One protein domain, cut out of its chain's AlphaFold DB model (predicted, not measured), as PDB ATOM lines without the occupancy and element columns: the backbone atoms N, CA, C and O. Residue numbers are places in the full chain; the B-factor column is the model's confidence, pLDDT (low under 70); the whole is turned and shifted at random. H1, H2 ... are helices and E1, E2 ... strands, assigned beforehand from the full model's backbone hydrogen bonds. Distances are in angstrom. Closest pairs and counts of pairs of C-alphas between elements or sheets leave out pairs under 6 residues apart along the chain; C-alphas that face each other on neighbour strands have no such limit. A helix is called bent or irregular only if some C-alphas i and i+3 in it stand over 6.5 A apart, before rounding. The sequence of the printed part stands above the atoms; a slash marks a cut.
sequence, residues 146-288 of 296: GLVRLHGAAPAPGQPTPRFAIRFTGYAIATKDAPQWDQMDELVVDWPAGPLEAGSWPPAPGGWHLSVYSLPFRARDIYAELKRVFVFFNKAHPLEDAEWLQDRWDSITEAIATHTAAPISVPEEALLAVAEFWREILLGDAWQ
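AT A GLANCE: This is residues 146 to 288 of the 296 residues of an uncharacterized protein of Polyporus arcularius HHB13444 (UniProt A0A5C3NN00). A strongly twisted sheet, built on the long bent strands E2 and E3 with short E1 and E4 paired to E2, has a helical hairpin of H3 and H4 packed at its E1 end. The third long helix, H2, comes close to that hairpin, and the short helices H1 and H5 pack on H2. Residues 238 to 244, of which 239 to 244 belong to H3, stick out at the end of the helical hairpin away from the link between H3 and H4. The printed part has 143 residues, with five named helices and four named strands, along the chain E1, E2, E3, H1, E4, H2, H3, H4 and H5; the class is mixed, helices and strands, and the sheet is branched, with E1, E3 and E4 each an antiparallel neighbour of E2. It is compact, with a radius of gyration of the C-alphas of 15.7 A and spans of 50 by 36 by 30 A.

HOW THE PARTS SIT: E1, residues 146 to 149, E2, residues 164 to 176, and E3, residues 183 to 190, form a meander, each strand the antiparallel neighbour of the one before. N 146 and O 167 are 2.9 A apart, and N 168 and O 187 are 2.8 A apart, both within hydrogen-bond range. E2 bends by 111 degrees at residue 171. E4, residues 208 to 210, is antiparallel to E2, with N 209 and O 175 within hydrogen-bond range at 2.7 A. E1 and E4 lie on one side of E2, E3 on the other side. H1, residues 195 to 198, touches H2, residues 217 to 234, with residues 230 to 234 of H2 alone; the closest C-alphas, those of Ala 198 and Phe 230, are 4.8 A apart. H3, residues 239 to 259, only grazes the sheet, with its residues 253 to 259. H4, residues 267 to 281, is on the sheet; the closest C-alphas of E1 and H4 are those of Gly 146 and Glu 268, 4.1 A apart. H3 and H4 are a hairpin and touch at a shallow tilt of 28 degrees, opposite ways; the C-alphas of His 259 and Ala 270 are closest, at 5.1 A. H2 and H4 are close but not clearly touching; their closest C-alphas, those of Ile 222 and Ala 275, are 7.7 A apart. H5, residues 284 to 287, touches H2; the closest C-alphas, those of Phe 232 and Ala 286, are 5.5 A apart. Every O i to N i+4 pair is within hydrogen-bond range in H2 and H4, and 15 of 17 are in H3; H1 and H5 are too short for such a pair.

IN THESE COORDINATES: E1 begins at C-alpha 146, (1.734, 33.279, -39.021), and is 10.3 A long. E2 measures 22.9 A, E3 19.0 A, H1 5.1 A and E4 6.6 A. H2 is 26.0 A long and ends at C-alpha 234, (-2.603, 42.852, -59.178). H3 is 31.1 A long and irregular, with C-alphas 240 and 243 7.3 A apart. H4 is 21.3 A long; H5, 5.6 A long, ends at C-alpha 287, (-1.461, 51.559, -48.701).

THE WHOLE: The two C-alphas farthest apart, those of Gln 180 and Glu 240, are 49.7 A apart. The printed part has no cut. The link from E1 to E2, residues 150 to 163, is long. The mean pLDDT of the printed part is 80.7, and it is under 70 at residues 151 to 162, 178 to 181, 204 to 206, 263, 284 to 286 and 288.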
ATOM      1  N   GLY A 146       0.306  33.526 -38.854       90.94
ATOM      2  CA  GLY A 146       1.734  33.279 -39.021       90.94
ATOM      3  C   GLY A 146       2.109  32.810 -40.419       90.94
ATOM      4  O   GLY A 146       1.276  32.331 -41.185       90.94
ATOM      5  N   LEU A 147       3.384  32.944 -40.756       90.75
ATOM      6  CA  LEU A 147       3.936  32.583 -42.054       90.75
ATOM      7  C   LEU A 147       4.643  31.228 -41.969       90.75
ATOM      8  O   LEU A 147       5.511  31.020 -41.123       90.75
ATOM      9  N   VAL A 148       4.286  30.301 -42.855       89.75
ATOM     10  CA  VAL A 148       4.814  28.933 -42.854       89.75
ATOM     11  C   VAL A 148       5.351  28.531 -44.219       89.75
ATOM     12  O   VAL A 148       4.867  28.961 -45.268       89.75
ATOM     13  N   ARG A 149       6.358  27.658 -44.216       86.81
ATOM     14  CA  ARG A 149       6.920  27.072 -45.433       86.81
ATOM     15  C   ARG A 149       6.257  25.736 -45.738       86.81
ATOM     16  O   ARG A 149       6.369  24.793 -44.953       86.81
ATOM     17  N   LEU A 150       5.643  25.617 -46.910       82.69
ATOM     18  CA  LEU A 150       5.023  24.367 -47.339       82.69
ATOM     19  C   LEU A 150       6.109  23.340 -47.688       82.69
ATOM     20  O   LEU A 150       6.985  23.590 -48.515       82.69
ATOM     21  N   HIS A 151       6.076  22.180 -47.030       63.16
ATOM     22  CA  HIS A 151       6.974  21.058 -47.308       63.16
ATOM     23  C   HIS A 151       6.191  19.970 -48.050       63.16
ATOM     24  O   HIS A 151       5.569  19.116 -47.424       63.16
ATOM     25  N   GLY A 152       6.196  19.985 -49.386       53.62
ATOM     26  CA  GLY A 152       5.500  18.959 -50.169       53.62
ATOM     27  C   GLY A 152       5.740  19.046 -51.675       53.62
ATOM     28  O   GLY A 152       5.668  20.132 -52.227       53.62
ATOM     29  N   ALA A 153       6.050  17.880 -52.266       40.31
ATOM     30  CA  ALA A 153       6.220  17.490 -53.679       40.31
ATOM     31  C   ALA A 153       6.739  18.536 -54.690       40.31
ATOM     32  O   ALA A 153       6.159  19.594 -54.895       40.31
ATOM     33  N   ALA A 154       7.809  18.169 -55.407       44.38
ATOM     34  CA  ALA A 154       8.337  18.948 -56.522       44.38
ATOM     35  C   ALA A 154       7.208  19.390 -57.482       44.38
ATOM     36  O   ALA A 154       6.377  18.549 -57.842       44.38
ATOM     37  N   PRO A 155       7.178  20.670 -57.898       46.72
ATOM     38  CA  PRO A 155       6.145  21.183 -58.786       46.72
ATOM     39  C   PRO A 155       6.047  20.338 -60.053       46.72
ATOM     40  O   PRO A 155       7.063  19.948 -60.639       46.72
ATOM     41  N   ALA A 156       4.817  20.093 -60.504       52.09
ATOM     42  CA  ALA A 156       4.597  19.616 -61.859       52.09
ATOM     43  C   ALA A 156       5.218  20.632 -62.841       52.09
ATOM     44  O   ALA A 156       5.107  21.844 -62.622       52.09
ATOM     45  N   PRO A 157       5.896  20.180 -63.911       43.25
ATOM     46  CA  PRO A 157       6.543  21.087 -64.849       43.25
ATOM     47  C   PRO A 157       5.512  22.057 -65.441       43.25
ATOM     48  O   PRO A 157       4.573  21.637 -66.111       43.25
ATOM     49  N   GLY A 158       5.698  23.353 -65.178       52.25
ATOM     50  CA  GLY A 158       4.843  24.430 -65.687       52.25
ATOM     51  C   GLY A 158       3.835  25.019 -64.695       52.25
ATOM     52  O   GLY A 158       3.171  25.982 -65.066       52.25
ATOM     53  N   GLN A 159       3.728  24.515 -63.459       51.72
ATOM     54  CA  GLN A 159       2.918  25.157 -62.416       51.72
ATOM     55  C   GLN A 159       3.808  25.751 -61.317       51.72
ATOM     56  O   GLN A 159       4.583  25.013 -60.700       51.72
ATOM     57  N   PRO A 160       3.718  27.065 -61.047       55.72
ATOM     58  CA  PRO A 160       4.376  27.642 -59.892       55.72
ATOM     59  C   PRO A 160       3.605  27.198 -58.642       55.72
ATOM     60  O   PRO A 160       2.547  27.723 -58.320       55.72
ATOM     61  N   THR A 161       4.097  26.171 -57.950       56.78
ATOM     62  CA  THR A 161       3.522  25.785 -56.657       56.78
ATOM     63  C   THR A 161       3.881  26.839 -55.613       56.78
ATOM     64  O   THR A 161       5.068  27.191 -55.513       56.78
ATOM     65  N   PRO A 162       2.913  27.304 -54.807       62.19
ATOM     66  CA  PRO A 162       3.196  28.220 -53.717       62.19
ATOM     67  C   PRO A 162       4.178  27.555 -52.747       62.19
ATOM     68  O   PRO A 162       3.999  26.418 -52.319       62.19
ATOM     69  N   ARG A 163       5.290  28.239 -52.458       77.06
ATOM     70  CA  ARG A 163       6.356  27.724 -51.572       77.06
ATOM     71  C   ARG A 163       6.070  28.007 -50.096       77.06
ATOM     72  O   ARG A 163       6.719  27.445 -49.213       77.06
ATOM     73  N   PHE A 164       5.113  28.890 -49.847       87.62
ATOM     74  CA  PHE A 164       4.796  29.473 -48.555       87.62
ATOM     75  C   PHE A 164       3.281  29.565 -48.406       87.62
ATOM     76  O   PHE A 164       2.556  29.582 -49.401       87.62
ATOM     77  N   ALA A 165       2.821  29.644 -47.168       89.94
ATOM     78  CA  ALA A 165       1.424  29.849 -46.839       89.94
ATOM     79  C   ALA A 165       1.291  30.695 -45.576       89.94
ATOM     80  O   ALA A 165       2.219  30.797 -44.771       89.94
ATOM     81  N   ILE A 166       0.117  31.287 -45.407       91.25
ATOM     82  CA  ILE A 166      -0.292  31.968 -44.189       91.25
ATOM     83  C   ILE A 166      -1.172  31.010 -43.399       91.25
ATOM     84  O   ILE A 166      -2.201  30.536 -43.877       91.25
ATOM     85  N   ARG A 167      -0.727  30.700 -42.189       91.25
ATOM     86  CA  ARG A 167      -1.445  29.902 -41.207       91.25
ATOM     87  C   ARG A 167      -2.290  30.839 -40.354       91.25
ATOM     88  O   ARG A 167      -1.751  31.703 -39.670       91.25
ATOM     89  N   PHE A 168      -3.595  30.634 -40.375       90.44
ATOM     90  CA  PHE A 168      -4.557  31.265 -39.485       90.44
ATOM     91  C   PHE A 168      -4.909  30.282 -38.374       90.44
ATOM     92  O   PHE A 168      -5.172  29.113 -38.651       90.44
ATOM     93  N   THR A 169      -4.912  30.741 -37.126       88.81
ATOM     94  CA  THR A 169      -5.297  29.935 -35.963       88.81
ATOM     95  C   THR A 169      -6.241  30.714 -35.060       88.81
ATOM     96  O   THR A 169      -6.168  31.938 -34.966       88.81
ATOM     97  N   GLY A 170      -7.151  30.010 -34.404       83.81
ATOM     98  CA  GLY A 170      -8.128  30.605 -33.500       83.81
ATOM     99  C   GLY A 170      -9.352  29.716 -33.366       83.81
ATOM    100  O   GLY A 170      -9.508  28.767 -34.118       83.81
ATOM    101  N   TYR A 171     -10.232  30.016 -32.418       76.19
ATOM    102  CA  TYR A 171     -11.469  29.253 -32.264       76.19
ATOM    103  C   TYR A 171     -12.385  29.454 -33.480       76.19
ATOM    104  O   TYR A 171     -12.720  30.598 -33.805       76.19
ATOM    105  N   ALA A 172     -12.788  28.357 -34.130       79.25
ATOM    106  CA  ALA A 172     -13.660  28.362 -35.306       79.25
ATOM    107  C   ALA A 172     -13.196  29.375 -36.373       79.25
ATOM    108  O   ALA A 172     -13.964  30.215 -36.853       79.25
ATOM    109  N   ILE A 173     -11.900  29.337 -36.700       83.19
ATOM    110  CA  ILE A 173     -11.270  30.290 -37.615       83.19
ATOM    111  C   ILE A 173     -11.751  30.134 -39.057       83.19
ATOM    112  O   ILE A 173     -11.736  31.103 -39.815       83.19
ATOM    113  N   ALA A 174     -12.199  28.943 -39.446       83.88
ATOM    114  CA  ALA A 174     -12.768  28.699 -40.760       83.88
ATOM    115  C   ALA A 174     -14.033  27.853 -40.677       83.88
ATOM    116  O   ALA A 174     -14.154  26.979 -39.820       83.88
ATOM    117  N   THR A 175     -14.958  28.106 -41.597       85.06
ATOM    118  CA  THR A 175     -16.230  27.388 -41.708       85.06
ATOM    119  C   THR A 175     -16.428  26.896 -43.130       85.06
ATOM    120  O   THR A 175     -15.998  27.551 -44.076       85.06
ATOM    121  N   LYS A 176     -17.039  25.730 -43.301       83.50
ATOM    122  CA  LYS A 176     -17.375  25.206 -44.623       83.50
ATOM    123  C   LYS A 176     -18.867  25.347 -44.875       83.50
ATOM    124  O   LYS A 176     -19.673  25.002 -44.011       83.50
ATOM    125  N   ASP A 177     -19.225  25.802 -46.073       72.06
ATOM    126  CA  ASP A 177     -20.630  25.860 -46.471       72.06
ATOM    127  C   ASP A 177     -21.265  24.460 -46.510       72.06
ATOM    128  O   ASP A 177     -20.635  23.464 -46.886       72.06
ATOM    129  N   ALA A 178     -22.543  24.421 -46.122       64.62
ATOM    130  CA  ALA A 178     -23.418  23.255 -46.006       64.62
ATOM    131  C   ALA A 178     -23.268  22.233 -47.164       64.62
ATOM    132  O   ALA A 178     -23.026  22.612 -48.313       64.62
ATOM    133  N   PRO A 179     -23.459  20.919 -46.908       56.47
ATOM    134  CA  PRO A 179     -24.470  20.349 -46.001       56.47
ATOM    135  C   PRO A 179     -24.023  20.050 -44.562       56.47
ATOM    136  O   PRO A 179     -24.869  19.708 -43.740       56.47
ATOM    137  N   GLN A 180     -22.735  20.157 -44.244       62.59
ATOM    138  CA  GLN A 180     -22.199  19.953 -42.895       62.59
ATOM    139  C   GLN A 180     -21.473  21.235 -42.499       62.59
ATOM    140  O   GLN A 180     -20.529  21.629 -43.179       62.59
ATOM    141  N   TRP A 181     -21.971  21.915 -41.462       69.06
ATOM    142  CA  TRP A 181     -21.324  23.094 -40.887       69.06
ATOM    143  C   TRP A 181     -20.059  22.645 -40.158       69.06
ATOM    144  O   TRP A 181     -20.053  22.470 -38.941       69.06
ATOM    145  N   ASP A 182     -19.004  22.395 -40.925       81.25
ATOM    146  CA  ASP A 182     -17.708  22.031 -40.378       81.25
ATOM    147  C   ASP A 182     -16.966  23.309 -39.985       81.25
ATOM    148  O   ASP A 182     -16.940  24.287 -40.738       81.25
ATOM    149  N   GLN A 183     -16.353  23.292 -38.803       85.94
ATOM    150  CA  GLN A 183     -15.498  24.365 -38.308       85.94
ATOM    151  C   GLN A 183     -14.072  23.843 -38.146       85.94
ATOM    152  O   GLN A 183     -13.857  22.680 -37.802       85.94
ATOM    153  N   MET A 184     -13.094  24.706 -38.390       83.62
ATOM    154  CA  MET A 184     -11.686  24.425 -38.144       83.62
ATOM    155  C   MET A 184     -11.093  25.524 -37.284       83.62
ATOM    156  O   MET A 184     -11.395  26.694 -37.497       83.62
ATOM    157  N   ASP A 185     -10.222  25.134 -36.354       86.44
ATOM    158  CA  ASP A 185      -9.457  26.067 -35.521       86.44
ATOM    159  C   ASP A 185      -8.133  26.500 -36.176       86.44
ATOM    160  O   ASP A 185      -7.424  27.382 -35.692       86.44
ATOM    161  N   GLU A 186      -7.792  25.872 -37.301       88.81
ATOM    162  CA  GLU A 186      -6.613  26.185 -38.093       88.81
ATOM    163  C   GLU A 186      -6.943  26.122 -39.585       88.81
ATOM    164  O   GLU A 186      -7.491  25.130 -40.068       88.81
ATOM    165  N   LEU A 187      -6.570  27.168 -40.321       88.25
ATOM    166  CA  LEU A 187      -6.672  27.221 -41.776       88.25
ATOM    167  C   LEU A 187      -5.341  27.681 -42.361       88.25
ATOM    168  O   LEU A 187      -4.813  28.724 -41.984       88.25
ATOM    169  N   VAL A 188      -4.807  26.923 -43.313       88.88
ATOM    170  CA  VAL A 188      -3.601  27.296 -44.055       88.88
ATOM    171  C   VAL A 188      -4.016  27.760 -45.444       88.88
ATOM    172  O   VAL A 188      -4.681  27.026 -46.173       88.88
ATOM    173  N   VAL A 189      -3.638  28.986 -45.793       88.00
ATOM    174  CA  VAL A 189      -3.954  29.618 -47.075       88.00
ATOM    175  C   VAL A 189      -2.665  29.892 -47.827       88.00
ATOM    176  O   VAL A 189      -1.767  30.559 -47.315       88.00
ATOM    177  N   ASP A 190      -2.589  29.415 -49.059       88.06
ATOM    178  CA  ASP A 190      -1.392  29.545 -49.881       88.06
ATOM    179  C   ASP A 190      -1.019  31.009 -50.155       88.06
ATOM    180  O   ASP A 190      -1.871  31.873 -50.389       88.06
ATOM    181  N   TRP A 191       0.286  31.284 -50.140       88.19
ATOM    182  CA  TRP A 191       0.828  32.545 -50.635       88.19
ATOM    183  C   TRP A 191       0.660  32.599 -52.162       88.19
ATOM    184  O   TRP A 191       0.885  31.576 -52.811       88.19
ATOM    185  N   PRO A 192       0.306  33.743 -52.775       87.81
ATOM    186  CA  PRO A 192       0.139  33.802 -54.226       87.81
ATOM    187  C   PRO A 192       1.428  33.409 -54.957       87.81
ATOM    188  O   PRO A 192       2.523  33.789 -54.546       87.81
ATOM    189  N   ALA A 193       1.325  32.677 -56.064       82.38
ATOM    190  CA  ALA A 193       2.511  32.278 -56.820       82.38
ATOM    191  C   ALA A 193       3.175  33.454 -57.560       82.38
ATOM    192  O   ALA A 193       4.370  33.403 -57.854       82.38
ATOM    193  N   GLY A 194       2.416  34.519 -57.838       84.19
ATOM    194  CA  GLY A 194       2.923  35.726 -58.482       84.19
ATOM    195  C   GLY A 194       1.986  36.936 -58.367       84.19
ATOM    196  O   GLY A 194       0.844  36.796 -57.914       84.19
ATOM    197  N   PRO A 195       2.430  38.117 -58.843       84.19
ATOM    198  CA  PRO A 195       1.684  39.379 -58.744       84.19
ATOM    199  C   PRO A 195       0.282  39.327 -59.373       84.19
ATOM    200  O   PRO A 195      -0.687  39.853 -58.828       84.19
ATOM    201  N   LEU A 196       0.150  38.634 -60.509       84.00
ATOM    202  CA  LEU A 196      -1.117  38.503 -61.236       84.00
ATOM    203  C   LEU A 196      -2.147  37.629 -60.513       84.00
ATOM    204  O   LEU A 196      -3.340  37.787 -60.740       84.00
ATOM    205  N   GLU A 197      -1.717  36.722 -59.641       81.50
ATOM    206  CA  GLU A 197      -2.623  35.859 -58.874       81.50
ATOM    207  C   GLU A 197      -2.951  36.462 -57.502       81.50
ATOM    208  O   GLU A 197      -3.976  36.130 -56.903       81.50
ATOM    209  N   ALA A 198      -2.132  37.415 -57.042       85.19
ATOM    210  CA  ALA A 198      -2.255  38.060 -55.740       85.19
ATOM    211  C   ALA A 198      -3.632  38.710 -55.517       85.19
ATOM    212  O   ALA A 198      -4.178  38.632 -54.421       85.19
ATOM    213  N   GLY A 199      -4.261  39.264 -56.557       82.44
ATOM    214  CA  GLY A 199      -5.568  39.927 -56.435       82.44
ATOM    215  C   GLY A 199      -6.720  39.009 -56.016       82.44
ATOM    216  O   GLY A 199      -7.724  39.491 -55.504       82.44
ATOM    217  N   SER A 200      -6.574  37.695 -56.208       80.69
ATOM    218  CA  SER A 200      -7.567  36.691 -55.794       80.69
ATOM    219  C   SER A 200      -7.343  36.145 -54.381       80.69
ATOM    220  O   SER A 200      -8.072  35.260 -53.935       80.69
ATOM    221  N   TRP A 201      -6.341  36.660 -53.668       85.69
ATOM    222  CA  TRP A 201      -6.009  36.212 -52.324       85.69
ATOM    223  C   TRP A 201      -6.951  36.807 -51.253       85.69
ATOM    224  O   TRP A 201      -7.278  37.998 -51.316       85.69
ATOM    225  N   PRO A 202      -7.349  36.037 -50.217       81.81
ATOM    226  CA  PRO A 202      -7.002  34.634 -49.967       81.81
ATOM    227  C   PRO A 202      -7.800  33.655 -50.848       81.81
ATOM    228  O   PRO A 202      -9.026  33.758 -50.897       81.81
ATOM    229  N   PRO A 203      -7.153  32.667 -51.501       71.88
ATOM    230  CA  PRO A 203      -7.887  31.578 -52.130       71.88
ATOM    231  C   PRO A 203      -8.543  30.727 -51.037       71.88
ATOM    232  O   PRO A 203      -7.852  30.159 -50.200       71.88
ATOM    233  N   ALA A 204      -9.871  30.637 -51.035       65.38
ATOM    234  CA  ALA A 204     -10.623  29.763 -50.136       65.38
ATOM    235  C   ALA A 204     -10.441  28.289 -50.564       65.38
ATOM    236  O   ALA A 204     -11.021  27.880 -51.578       65.38
ATOM    237  N   PRO A 205      -9.643  27.459 -49.860       67.62
ATOM    238  CA  PRO A 205      -9.464  26.068 -50.257       67.62
ATOM    239  C   PRO A 205     -10.775  25.305 -50.037       67.62
ATOM    240  O   PRO A 205     -11.430  25.489 -49.023       67.62
ATOM    241  N   GLY A 206     -11.180  24.430 -50.963       67.88
ATOM    242  CA  GLY A 206     -12.235  23.430 -50.714       67.88
ATOM    243  C   GLY A 206     -13.602  23.946 -50.222       67.88
ATOM    244  O   GLY A 206     -14.338  23.159 -49.624       67.88
ATOM    245  N   GLY A 207     -13.934  25.221 -50.459       74.00
ATOM    246  CA  GLY A 207     -15.169  25.858 -49.976       74.00
ATOM    247  C   GLY A 207     -15.127  26.327 -48.516       74.00
ATOM    248  O   GLY A 207     -16.182  26.527 -47.921       74.00
ATOM    249  N   TRP A 208     -13.932  26.457 -47.931       82.12
ATOM    250  CA  TRP A 208     -13.726  27.014 -46.594       82.12
ATOM    251  C   TRP A 208     -13.723  28.544 -46.618       82.12
ATOM    252  O   TRP A 208     -12.953  29.156 -47.356       82.12
ATOM    253  N   HIS A 209     -14.510  29.153 -45.742       82.81
ATOM    254  CA  HIS A 209     -14.556  30.588 -45.502       82.81
ATOM    255  C   HIS A 209     -13.807  30.935 -44.223       82.81
ATOM    256  O   HIS A 209     -14.083  30.375 -43.162       82.81
ATOM    257  N   LEU A 210     -12.861  31.868 -44.326       84.50
ATOM    258  CA  LEU A 210     -12.101  32.381 -43.189       84.50
ATOM    259  C   LEU A 210     -12.948  33.394 -42.401       84.50
ATOM    260  O   LEU A 210     -13.314  34.443 -42.930       84.50
ATOM    261  N   SER A 211     -13.182  33.127 -41.117       85.81
ATOM    262  CA  SER A 211     -13.815  34.066 -40.190       85.81
ATOM    263  C   SER A 211     -12.793  35.087 -39.687       85.81
ATOM    264  O   SER A 211     -12.114  34.898 -38.677       85.81
ATOM    265  N   VAL A 212     -12.687  36.221 -40.380       81.88
ATOM    266  CA  VAL A 212     -11.772  37.314 -39.996       81.88
ATOM    267  C   VAL A 212     -12.142  37.899 -38.623       81.88
ATOM    268  O   VAL A 212     -11.269  38.340 -37.877       81.88
ATOM    269  N   TYR A 213     -13.421  37.849 -38.234       80.75
ATOM    270  CA  TYR A 213     -13.885  38.289 -36.912       80.75
ATOM    271  C   TYR A 213     -13.422  37.392 -35.764       80.75
ATOM    272  O   TYR A 213     -13.449  37.837 -34.618       80.75
ATOM    273  N   SER A 214     -12.975  36.168 -36.042       81.56
ATOM    274  CA  SER A 214     -12.388  35.291 -35.025       81.56
ATOM    275  C   SER A 214     -10.909  35.614 -34.766       81.56
ATOM    276  O   SER A 214     -10.360  35.192 -33.751       81.56
ATOM    277  N   LEU A 215     -10.257  36.396 -35.637       82.62
ATOM    278  CA  LEU A 215      -8.855  36.785 -35.463       82.62
ATOM    279  C   LEU A 215      -8.684  37.844 -34.365       82.62
ATOM    280  O   LEU A 215      -9.548  38.715 -34.211       82.62
ATOM    281  N   PRO A 216      -7.544  37.860 -33.655       83.94
ATOM    282  CA  PRO A 216      -7.153  38.989 -32.817       83.94
ATOM    283  C   PRO A 216      -7.024  40.289 -33.620       83.94
ATOM    284  O   PRO A 216      -6.731  40.268 -34.815       83.94
ATOM    285  N   PHE A 217      -7.205  41.440 -32.962       82.12
ATOM    286  CA  PHE A 217      -7.218  42.757 -33.617       82.12
ATOM    287  C   PHE A 217      -5.982  42.997 -34.502       82.12
ATOM    288  O   PHE A 217      -6.116  43.310 -35.681       82.12
ATOM    289  N   ARG A 218      -4.781  42.727 -33.975       81.25
ATOM    290  CA  ARG A 218      -3.523  42.857 -34.729       81.25
ATOM    291  C   ARG A 218      -3.465  41.950 -35.957       81.25
ATOM    292  O   ARG A 218      -3.014  42.389 -37.008       81.25
ATOM    293  N   ALA A 219      -3.943  40.712 -35.851       85.06
ATOM    294  CA  ALA A 219      -3.995  39.798 -36.987       85.06
ATOM    295  C   ALA A 219      -4.974  40.285 -38.072       85.06
ATOM    296  O   ALA A 219      -4.681  40.141 -39.257       85.06
ATOM    297  N   ARG A 220      -6.088  40.935 -37.694       85.25
ATOM    298  CA  ARG A 220      -7.008  41.576 -38.653       85.25
ATOM    299  C   ARG A 220      -6.351  42.734 -39.395       85.25
ATOM    300  O   ARG A 220      -6.538  42.848 -40.605       85.25
ATOM    301  N   ASP A 221      -5.572  43.556 -38.694       84.94
ATOM    302  CA  ASP A 221      -4.853  44.674 -39.309       84.94
ATOM    303  C   ASP A 221      -3.839  44.174 -40.343       84.94
ATOM    304  O   ASP A 221      -3.866  44.618 -41.492       84.94
ATOM    305  N   ILE A 222      -3.008  43.187 -39.983       87.19
ATOM    306  CA  ILE A 222      -2.045  42.591 -40.925       87.19
ATOM    307  C   ILE A 222      -2.764  41.901 -42.085       87.19
ATOM    308  O   ILE A 222      -2.336  42.023 -43.231       87.19
ATOM    309  N   TYR A 223      -3.871  41.205 -41.826       89.44
ATOM    310  CA  TYR A 223      -4.678  40.604 -42.885       89.44
ATOM    311  C   TYR A 223      -5.187  41.664 -43.876       89.44
ATOM    312  O   TYR A 223      -5.075  41.486 -45.090       89.44
ATOM    313  N   ALA A 224      -5.689  42.798 -43.381       86.44
ATOM    314  CA  ALA A 224      -6.119  43.909 -44.223       86.44
ATOM    315  C   ALA A 224      -4.948  44.537 -45.001       86.44
ATOM    316  O   ALA A 224      -5.100  44.863 -46.177       86.44
ATOM    317  N   GLU A 225      -3.776  44.688 -44.379       87.31
ATOM    318  CA  GLU A 225      -2.552  45.136 -45.053       87.31
ATOM    319  C   GLU A 225      -2.146  44.198 -46.190       87.31
ATOM    320  O   GLU A 225      -1.957  44.661 -47.313       87.31
ATOM    321  N   LEU A 226      -2.094  42.889 -45.945       89.75
ATOM    322  CA  LEU A 226      -1.771  41.893 -46.965       89.75
ATOM    323  C   LEU A 226      -2.737  41.956 -48.146       89.75
ATOM    324  O   LEU A 226      -2.298  41.971 -49.295       89.75
ATOM    325  N   LYS A 227      -4.047  42.083 -47.888       88.12
ATOM    326  CA  LYS A 227      -5.028  42.282 -48.963       88.12
ATOM    327  C   LYS A 227      -4.730  43.537 -49.778       88.12
ATOM    328  O   LYS A 227      -4.799  43.481 -51.002       88.12
ATOM    329  N   ARG A 228      -4.387  44.662 -49.140       85.38
ATOM    330  CA  ARG A 228      -4.029  45.904 -49.853       85.38
ATOM    331  C   ARG A 228      -2.786  45.712 -50.714       85.38
ATOM    332  O   ARG A 228      -2.823  46.061 -51.891       85.38
ATOM    333  N   VAL A 229      -1.739  45.107 -50.157       87.88
ATOM    334  CA  VAL A 229      -0.480  44.824 -50.858       87.88
ATOM    335  C   VAL A 229      -0.720  43.920 -52.069       87.88
ATOM    336  O   VAL A 229      -0.276  44.223 -53.173       87.88
ATOM    337  N   PHE A 230      -1.475  42.840 -51.908       89.75
ATOM    338  CA  PHE A 230      -1.762  41.916 -53.001       89.75
ATOM    339  C   PHE A 230      -2.660  42.508 -54.082       89.75
ATOM    340  O   PHE A 230      -2.398  42.328 -55.272       89.75
ATOM    341  N   VAL A 231      -3.674  43.277 -53.689       87.81
ATOM    342  CA  VAL A 231      -4.487  44.041 -54.636       87.81
ATOM    343  C   VAL A 231      -3.621  45.066 -55.369       87.81
ATOM    344  O   VAL A 231      -3.777  45.221 -56.577       87.81
ATOM    345  N   PHE A 232      -2.682  45.734 -54.690       85.88
ATOM    346  CA  PHE A 232      -1.734  46.647 -55.329       85.88
ATOM    347  C   PHE A 232      -0.918  45.936 -56.411       85.88
ATOM    348  O   PHE A 232      -0.914  46.409 -57.540       85.88
ATOM    349  N   PHE A 233      -0.317  44.778 -56.129       86.19
ATOM    350  CA  PHE A 233       0.443  44.017 -57.131       86.19
ATOM    351  C   PHE A 233      -0.396  43.530 -58.323       86.19
ATOM    352  O   PHE A 233       0.135  43.371 -59.419       86.19
ATOM    353  N   ASN A 234      -1.698  43.313 -58.127       86.88
ATOM    354  CA  ASN A 234      -2.603  42.852 -59.178       86.88
ATOM    355  C   ASN A 234      -3.177  43.974 -60.061       86.88
ATOM    356  O   ASN A 234      -3.630  43.707 -61.174       86.88
ATOM    357  N   LYS A 235      -3.194  45.219 -59.570       84.19
ATOM    358  CA  LYS A 235      -3.714  46.369 -60.324       84.19
ATOM    359  C   LYS A 235      -2.936  46.579 -61.627       84.19
ATOM    360  O   LYS A 235      -1.790  46.168 -61.780       84.19
ATOM    361  N   ALA A 236      -3.574  47.257 -62.578       78.69
ATOM    362  CA  ALA A 236      -2.902  47.682 -63.797       78.69
ATOM    363  C   ALA A 236      -1.873  48.776 -63.474       78.69
ATOM    364  O   ALA A 236      -2.242  49.838 -62.973       78.69
ATOM    365  N   HIS A 237      -0.609  48.515 -63.804       82.50
ATOM    366  CA  HIS A 237       0.501  49.456 -63.654       82.50
ATOM    367  C   HIS A 237       1.054  49.879 -65.019       82.50
ATOM    368  O   HIS A 237       0.915  49.129 -65.994       82.50
ATOM    369  N   PRO A 238       1.679  51.065 -65.123       85.00
ATOM    370  CA  PRO A 238       2.461  51.439 -66.294       85.00
ATOM    371  C   PRO A 238       3.522  50.380 -66.619       85.00
ATOM    372  O   PRO A 238       4.141  49.805 -65.729       85.00
ATOM    373  N   LEU A 239       3.772  50.146 -67.911       83.69
ATOM    374  CA  LEU A 239       4.784  49.175 -68.351       83.69
ATOM    375  C   LEU A 239       6.191  49.526 -67.835       83.69
ATOM    376  O   LEU A 239       7.004  48.636 -67.611       83.69
ATOM    377  N   GLU A 240       6.458  50.818 -67.646       85.19
ATOM    378  CA  GLU A 240       7.717  51.348 -67.116       85.19
ATOM    379  C   GLU A 240       8.005  50.850 -65.687       85.19
ATOM    380  O   GLU A 240       9.169  50.698 -65.325       85.19
ATOM    381  N   ASP A 241       6.965  50.497 -64.925       83.50
ATOM    382  CA  ASP A 241       7.071  50.032 -63.538       83.50
ATOM    383  C   ASP A 241       7.144  48.498 -63.421       83.50
ATOM    384  O   ASP A 241       7.262  47.961 -62.320       83.50
ATOM    385  N   ALA A 242       7.082  47.763 -64.539       82.12
ATOM    386  CA  ALA A 242       7.006  46.300 -64.524       82.12
ATOM    387  C   ALA A 242       8.236  45.638 -63.877       82.12
ATOM    388  O   ALA A 242       8.083  44.700 -63.094       82.12
ATOM    389  N   GLU A 243       9.443  46.135 -64.171       86.81
ATOM    390  CA  GLU A 243      10.691  45.648 -63.560       86.81
ATOM    391  C   GLU A 243      10.718  45.963 -62.058       86.81
ATOM    392  O   GLU A 243      10.976  45.084 -61.241       86.81
ATOM    393  N   TRP A 244      10.323  47.182 -61.683       87.25
ATOM    394  CA  TRP A 244      10.257  47.607 -60.285       87.25
ATOM    395  C   TRP A 244       9.287  46.754 -59.450       87.25
ATOM    396  O   TRP A 244       9.614  46.357 -58.329       87.25
ATOM    397  N   LEU A 245       8.105  46.433 -59.989       85.81
ATOM    398  CA  LEU A 245       7.117  45.577 -59.322       85.81
ATOM    399  C   LEU A 245       7.626  44.149 -59.144       85.81
ATOM    400  O   LEU A 245       7.464  43.574 -58.065       85.81
ATOM    401  N   GLN A 246       8.237  43.585 -60.186       87.19
ATOM    402  CA  GLN A 246       8.775  42.232 -60.144       87.19
ATOM    403  C   GLN A 246       9.914  42.127 -59.122       87.19
ATOM    404  O   GLN A 246       9.876  41.245 -58.268       87.19
ATOM    405  N   ASP A 247      10.845  43.085 -59.115       89.25
ATOM    406  CA  ASP A 247      11.943  43.145 -58.143       89.25
ATOM    407  C   ASP A 247      11.432  43.194 -56.698       89.25
ATOM    408  O   ASP A 247      11.985  42.553 -55.800       89.25
ATOM    409  N   ARG A 248      10.363  43.959 -56.438       89.81
ATOM    410  CA  ARG A 248       9.755  44.061 -55.102       89.81
ATOM    411  C   ARG A 248       9.035  42.781 -54.704       89.81
ATOM    412  O   ARG A 248       9.193  42.342 -53.567       89.81
ATOM    413  N   TRP A 249       8.291  42.173 -55.621       89.50
ATOM    414  CA  TRP A 249       7.658  40.879 -55.386       89.50
ATOM    415  C   TRP A 249       8.689  39.798 -55.042       89.50
ATOM    416  O   TRP A 249       8.529  39.064 -54.060       89.50
ATOM    417  N   ASP A 250       9.776  39.738 -55.810       89.38
ATOM    418  CA  ASP A 250      10.858  38.781 -55.606       89.38
ATOM    419  C   ASP A 250      11.585  39.045 -54.281       89.38
ATOM    420  O   ASP A 250      11.815  38.106 -53.521       89.38
ATOM    421  N   SER A 251      11.823  40.315 -53.935       88.81
ATOM    422  CA  SER A 251      12.410  40.712 -52.646       88.81
ATOM    423  C   SER A 251      11.546  40.290 -51.452       88.81
ATOM    424  O   SER A 251      12.065  39.761 -50.471       88.81
ATOM    425  N   ILE A 252      10.221  40.485 -51.520       90.62
ATOM    426  CA  ILE A 252       9.292  40.030 -50.467       90.62
ATOM    427  C   ILE A 252       9.345  38.506 -50.360       90.62
ATOM    428  O   ILE A 252       9.466  37.957 -49.267       90.62
ATOM    429  N   THR A 253       9.310  37.811 -51.494       88.75
ATOM    430  CA  THR A 253       9.349  36.345 -51.543       88.75
ATOM    431  C   THR A 253      10.669  35.786 -50.989       88.75
ATOM    432  O   THR A 253      10.677  34.755 -50.312       88.75
ATOM    433  N   GLU A 254      11.790  36.469 -51.222       88.69
ATOM    434  CA  GLU A 254      13.100  36.132 -50.656       88.69
ATOM    435  C   GLU A 254      13.167  36.396 -49.144       88.69
ATOM    436  O   GLU A 254      13.685  35.559 -48.395       88.69
ATOM    437  N   ALA A 255      12.590  37.502 -48.666       88.69
ATOM    438  CA  ALA A 255      12.476  37.784 -47.235       88.69
ATOM    439  C   ALA A 255      11.671  36.684 -46.524       88.69
ATOM    440  O   ALA A 255      12.120  36.128 -45.521       88.69
ATOM    441  N   ILE A 256      10.537  36.276 -47.102       89.81
ATOM    442  CA  ILE A 256       9.740  35.140 -46.621       89.81
ATOM    443  C   ILE A 256      10.588  33.866 -46.554       89.81
ATOM    444  O   ILE A 256      10.592  33.172 -45.533       89.81
ATOM    445  N   ALA A 257      11.335  33.559 -47.618       86.88
ATOM    446  CA  ALA A 257      12.202  32.386 -47.658       86.88
ATOM    447  C   ALA A 257      13.256  32.413 -46.544       86.88
ATOM    448  O   ALA A 257      13.526  31.381 -45.934       86.88
ATOM    449  N   THR A 258      13.817  33.588 -46.266       87.62
ATOM    450  CA  THR A 258      14.846  33.800 -45.244       87.62
ATOM    451  C   THR A 258      14.286  33.607 -43.838       87.62
ATOM    452  O   THR A 258      14.843  32.837 -43.054       87.62
ATOM    453  N   HIS A 259      13.147  34.232 -43.529       86.25
ATOM    454  CA  HIS A 259      12.536  34.168 -42.198       86.25
ATOM    455  C   HIS A 259      11.868  32.817 -41.892       86.25
ATOM    456  O   HIS A 259      11.735  32.450 -40.728       86.25
ATOM    457  N   THR A 260      11.528  32.030 -42.918       83.94
ATOM    458  CA  THR A 260      10.969  30.668 -42.775       83.94
ATOM    459  C   THR A 260      11.991  29.546 -43.025       83.94
ATOM    460  O   THR A 260      11.634  28.366 -43.065       83.94
ATOM    461  N   ALA A 261      13.276  29.877 -43.214       79.06
ATOM    462  CA  ALA A 261      14.326  28.888 -43.478       79.06
ATOM    463  C   ALA A 261      14.694  28.051 -42.241       79.06
ATOM    464  O   ALA A 261      15.150  26.912 -42.381       79.06
ATOM    465  N   ALA A 262      14.546  28.618 -41.041       75.69
ATOM    466  CA  ALA A 262      14.949  27.968 -39.802       75.69
ATOM    467  C   ALA A 262      13.959  26.847 -39.413       75.69
ATOM    468  O   ALA A 262      12.756  27.086 -39.396       75.69
ATOM    469  N   PRO A 263      14.428  25.652 -38.999       66.19
ATOM    470  CA  PRO A 263      13.549  24.549 -38.580       66.19
ATOM    471  C   PRO A 263      12.660  24.851 -37.362       66.19
ATOM    472  O   PRO A 263      11.730  24.105 -37.085       66.19
ATOM    473  N   ILE A 264      12.985  25.907 -36.611       71.44
ATOM    474  CA  ILE A 264      12.294  26.348 -35.391       71.44
ATOM    475  C   ILE A 264      11.769  27.784 -35.594       71.44
ATOM    476  O   ILE A 264      11.637  28.538 -34.639       71.44
ATOM    477  N   SER A 265      11.539  28.216 -36.842       77.00
ATOM    478  CA  SER A 265      10.973  29.544 -37.091       77.00
ATOM    479  C   SER A 265       9.589  29.639 -36.452       77.00
ATOM    480  O   SER A 265       8.716  28.828 -36.773       77.00
ATOM    481  N   VAL A 266       9.389  30.625 -35.580       87.44
ATOM    482  CA  VAL A 266       8.072  30.955 -35.032       87.44
ATOM    483  C   VAL A 266       7.270  31.641 -36.148       87.44
ATOM    484  O   VAL A 266       7.708  32.688 -36.633       87.44
ATOM    485  N   PRO A 267       6.147  31.062 -36.619       88.44
ATOM    486  CA  PRO A 267       5.404  31.594 -37.764       88.44
ATOM    487  C   PRO A 267       4.982  33.059 -37.607       88.44
ATOM    488  O   PRO A 267       5.016  33.826 -38.569       88.44
ATOM    489  N   GLU A 268       4.598  33.450 -36.398       90.12
ATOM    490  CA  GLU A 268       4.149  34.792 -36.037       90.12
ATOM    491  C   GLU A 268       5.304  35.807 -36.112       90.12
ATOM    492  O   GLU A 268       5.141  36.900 -36.652       90.12
ATOM    493  N   GLU A 269       6.500  35.431 -35.642       87.75
ATOM    494  CA  GLU A 269       7.708  36.267 -35.737       87.75
ATOM    495  C   GLU A 269       8.172  36.419 -37.189       87.75
ATOM    496  O   GLU A 269       8.561  37.507 -37.614       87.75
ATOM    497  N   ALA A 270       8.103  35.338 -37.972       88.12
ATOM    498  CA  ALA A 270       8.430  35.379 -39.391       88.12
ATOM    499  C   ALA A 270       7.481  36.317 -40.146       88.12
ATOM    500  O   ALA A 270       7.926  37.112 -40.970       88.12
ATOM    501  N   LEU A 271       6.184  36.260 -39.842       90.62
ATOM    502  CA  LEU A 271       5.200  37.162 -40.426       90.62
ATOM    503  C   LEU A 271       5.462  38.620 -40.038       90.62
ATOM    504  O   LEU A 271       5.405  39.479 -40.913       90.62
ATOM    505  N   LEU A 272       5.773  38.897 -38.769       88.25
ATOM    506  CA  LEU A 272       6.100  40.246 -38.304       88.25
ATOM    507  C   LEU A 272       7.293  40.835 -39.058       88.25
ATOM    508  O   LEU A 272       7.197  41.937 -39.592       88.25
ATOM    509  N   ALA A 273       8.396  40.091 -39.127       87.31
ATOM    510  CA  ALA A 273       9.618  40.568 -39.766       87.31
ATOM    511  C   ALA A 273       9.402  40.851 -41.261       87.31
ATOM    512  O   ALA A 273       9.859  41.863 -41.791       87.31
ATOM    513  N   VAL A 274       8.647  39.986 -41.944       89.75
ATOM    514  CA  VAL A 274       8.281  40.211 -43.347       89.75
ATOM    515  C   VAL A 274       7.306  41.393 -43.469       89.75
ATOM    516  O   VAL A 274       7.397  42.152 -44.435       89.75
ATOM    517  N   ALA A 275       6.427  41.604 -42.483       88.94
ATOM    518  CA  ALA A 275       5.501  42.728 -42.476       88.94
ATOM    519  C   ALA A 275       6.187  44.083 -42.372       88.94
ATOM    520  O   ALA A 275       5.863  45.015 -43.108       88.94
ATOM    521  N   GLU A 276       7.165  44.185 -41.483       88.69
ATOM    522  CA  GLU A 276       8.043  45.347 -41.391       88.69
ATOM    523  C   GLU A 276       8.793  45.563 -42.706       88.69
ATOM    524  O   GLU A 276       8.774  46.666 -43.249       88.69
ATOM    525  N   PHE A 277       9.335  44.493 -43.292       88.19
ATOM    526  CA  PHE A 277      10.058  44.575 -44.555       88.19
ATOM    527  C   PHE A 277       9.198  45.119 -45.706       88.19
ATOM    528  O   PHE A 277       9.615  46.062 -46.381       88.19
ATOM    529  N   TRP A 278       7.986  44.592 -45.941       86.75
ATOM    530  CA  TRP A 278       7.152  45.100 -47.041       86.75
ATOM    531  C   TRP A 278       6.672  46.539 -46.798       86.75
ATOM    532  O   TRP A 278       6.477  47.280 -47.760       86.75
ATOM    533  N   ARG A 279       6.516  46.968 -45.536       86.62
ATOM    534  CA  ARG A 279       6.180  48.361 -45.188       86.62
ATOM    535  C   ARG A 279       7.287  49.335 -45.558       86.62
ATOM    536  O   ARG A 279       6.990  50.463 -45.937       86.62
ATOM    537  N   GLU A 280       8.538  48.898 -45.490       87.69
ATOM    538  CA  GLU A 280       9.691  49.722 -45.850       87.69
ATOM    539  C   GLU A 280       9.889  49.844 -47.367       87.69
ATOM    540  O   GLU A 280      10.276  50.907 -47.856       87.69
ATOM    541  N   ILE A 281       9.645  48.770 -48.126       85.19
ATOM    542  CA  ILE A 281       9.996  48.727 -49.556       85.19
ATOM    543  C   ILE A 281       8.860  49.136 -50.502       85.19
ATOM    544  O   ILE A 281       9.129  49.409 -51.680       85.19
ATOM    545  N   LEU A 282       7.613  49.158 -50.020       83.88
ATOM    546  CA  LEU A 282       6.437  49.549 -50.798       83.88
ATOM    547  C   LEU A 282       6.135  51.044 -50.644       83.88
ATOM    548  O   LEU A 282       6.196  51.614 -49.559       83.88
ATOM    549  N   LEU A 283       5.774  51.677 -51.761       75.81
ATOM    550  CA  LEU A 283       5.420  53.096 -51.816       75.81
ATOM    551  C   LEU A 283       4.093  53.381 -51.097       75.81
ATOM    552  O   LEU A 283       3.258  52.493 -50.924       75.81
ATOM    553  N   GLY A 284       3.867  54.657 -50.757       69.44
ATOM    554  CA  GLY A 284       2.631  55.159 -50.140       69.44
ATOM    555  C   GLY A 284       1.342  54.681 -50.825       69.44
ATOM    556  O   GLY A 284       0.341  54.425 -50.160       69.44
ATOM    557  N   ASP A 285       1.386  54.494 -52.144       66.12
ATOM    558  CA  ASP A 285       0.240  54.102 -52.970       66.12
ATOM    559  C   ASP A 285      -0.202  52.646 -52.752       66.12
ATOM    560  O   ASP A 285      -1.376  52.325 -52.944       66.12
ATOM    561  N   ALA A 286       0.689  51.766 -52.277       67.00
ATOM    562  CA  ALA A 286       0.335  50.393 -51.906       67.00
ATOM    563  C   ALA A 286      -0.617  50.340 -50.696       67.00
ATOM    564  O   ALA A 286      -1.353  49.370 -50.513       67.00
ATOM    565  N   TRP A 287      -0.640  51.412 -49.904       73.44
ATOM    566  CA  TRP A 287      -1.461  51.559 -48.701       73.44
ATOM    567  C   TRP A 287      -2.808  52.230 -48.987       73.44
ATOM    568  O   TRP A 287      -3.737  52.123 -48.185       73.44
ATOM    569  N   GLN A 288      -2.951  52.854 -50.161       65.00
ATOM    570  CA  GLN A 288      -4.186  53.460 -50.657       65.00
ATOM    571  C   GLN A 288      -5.027  52.404 -51.400       65.00
ATOM    572  O   GLN A 288      -5.247  52.439 -52.615       65.00
TER     573      GLN A 288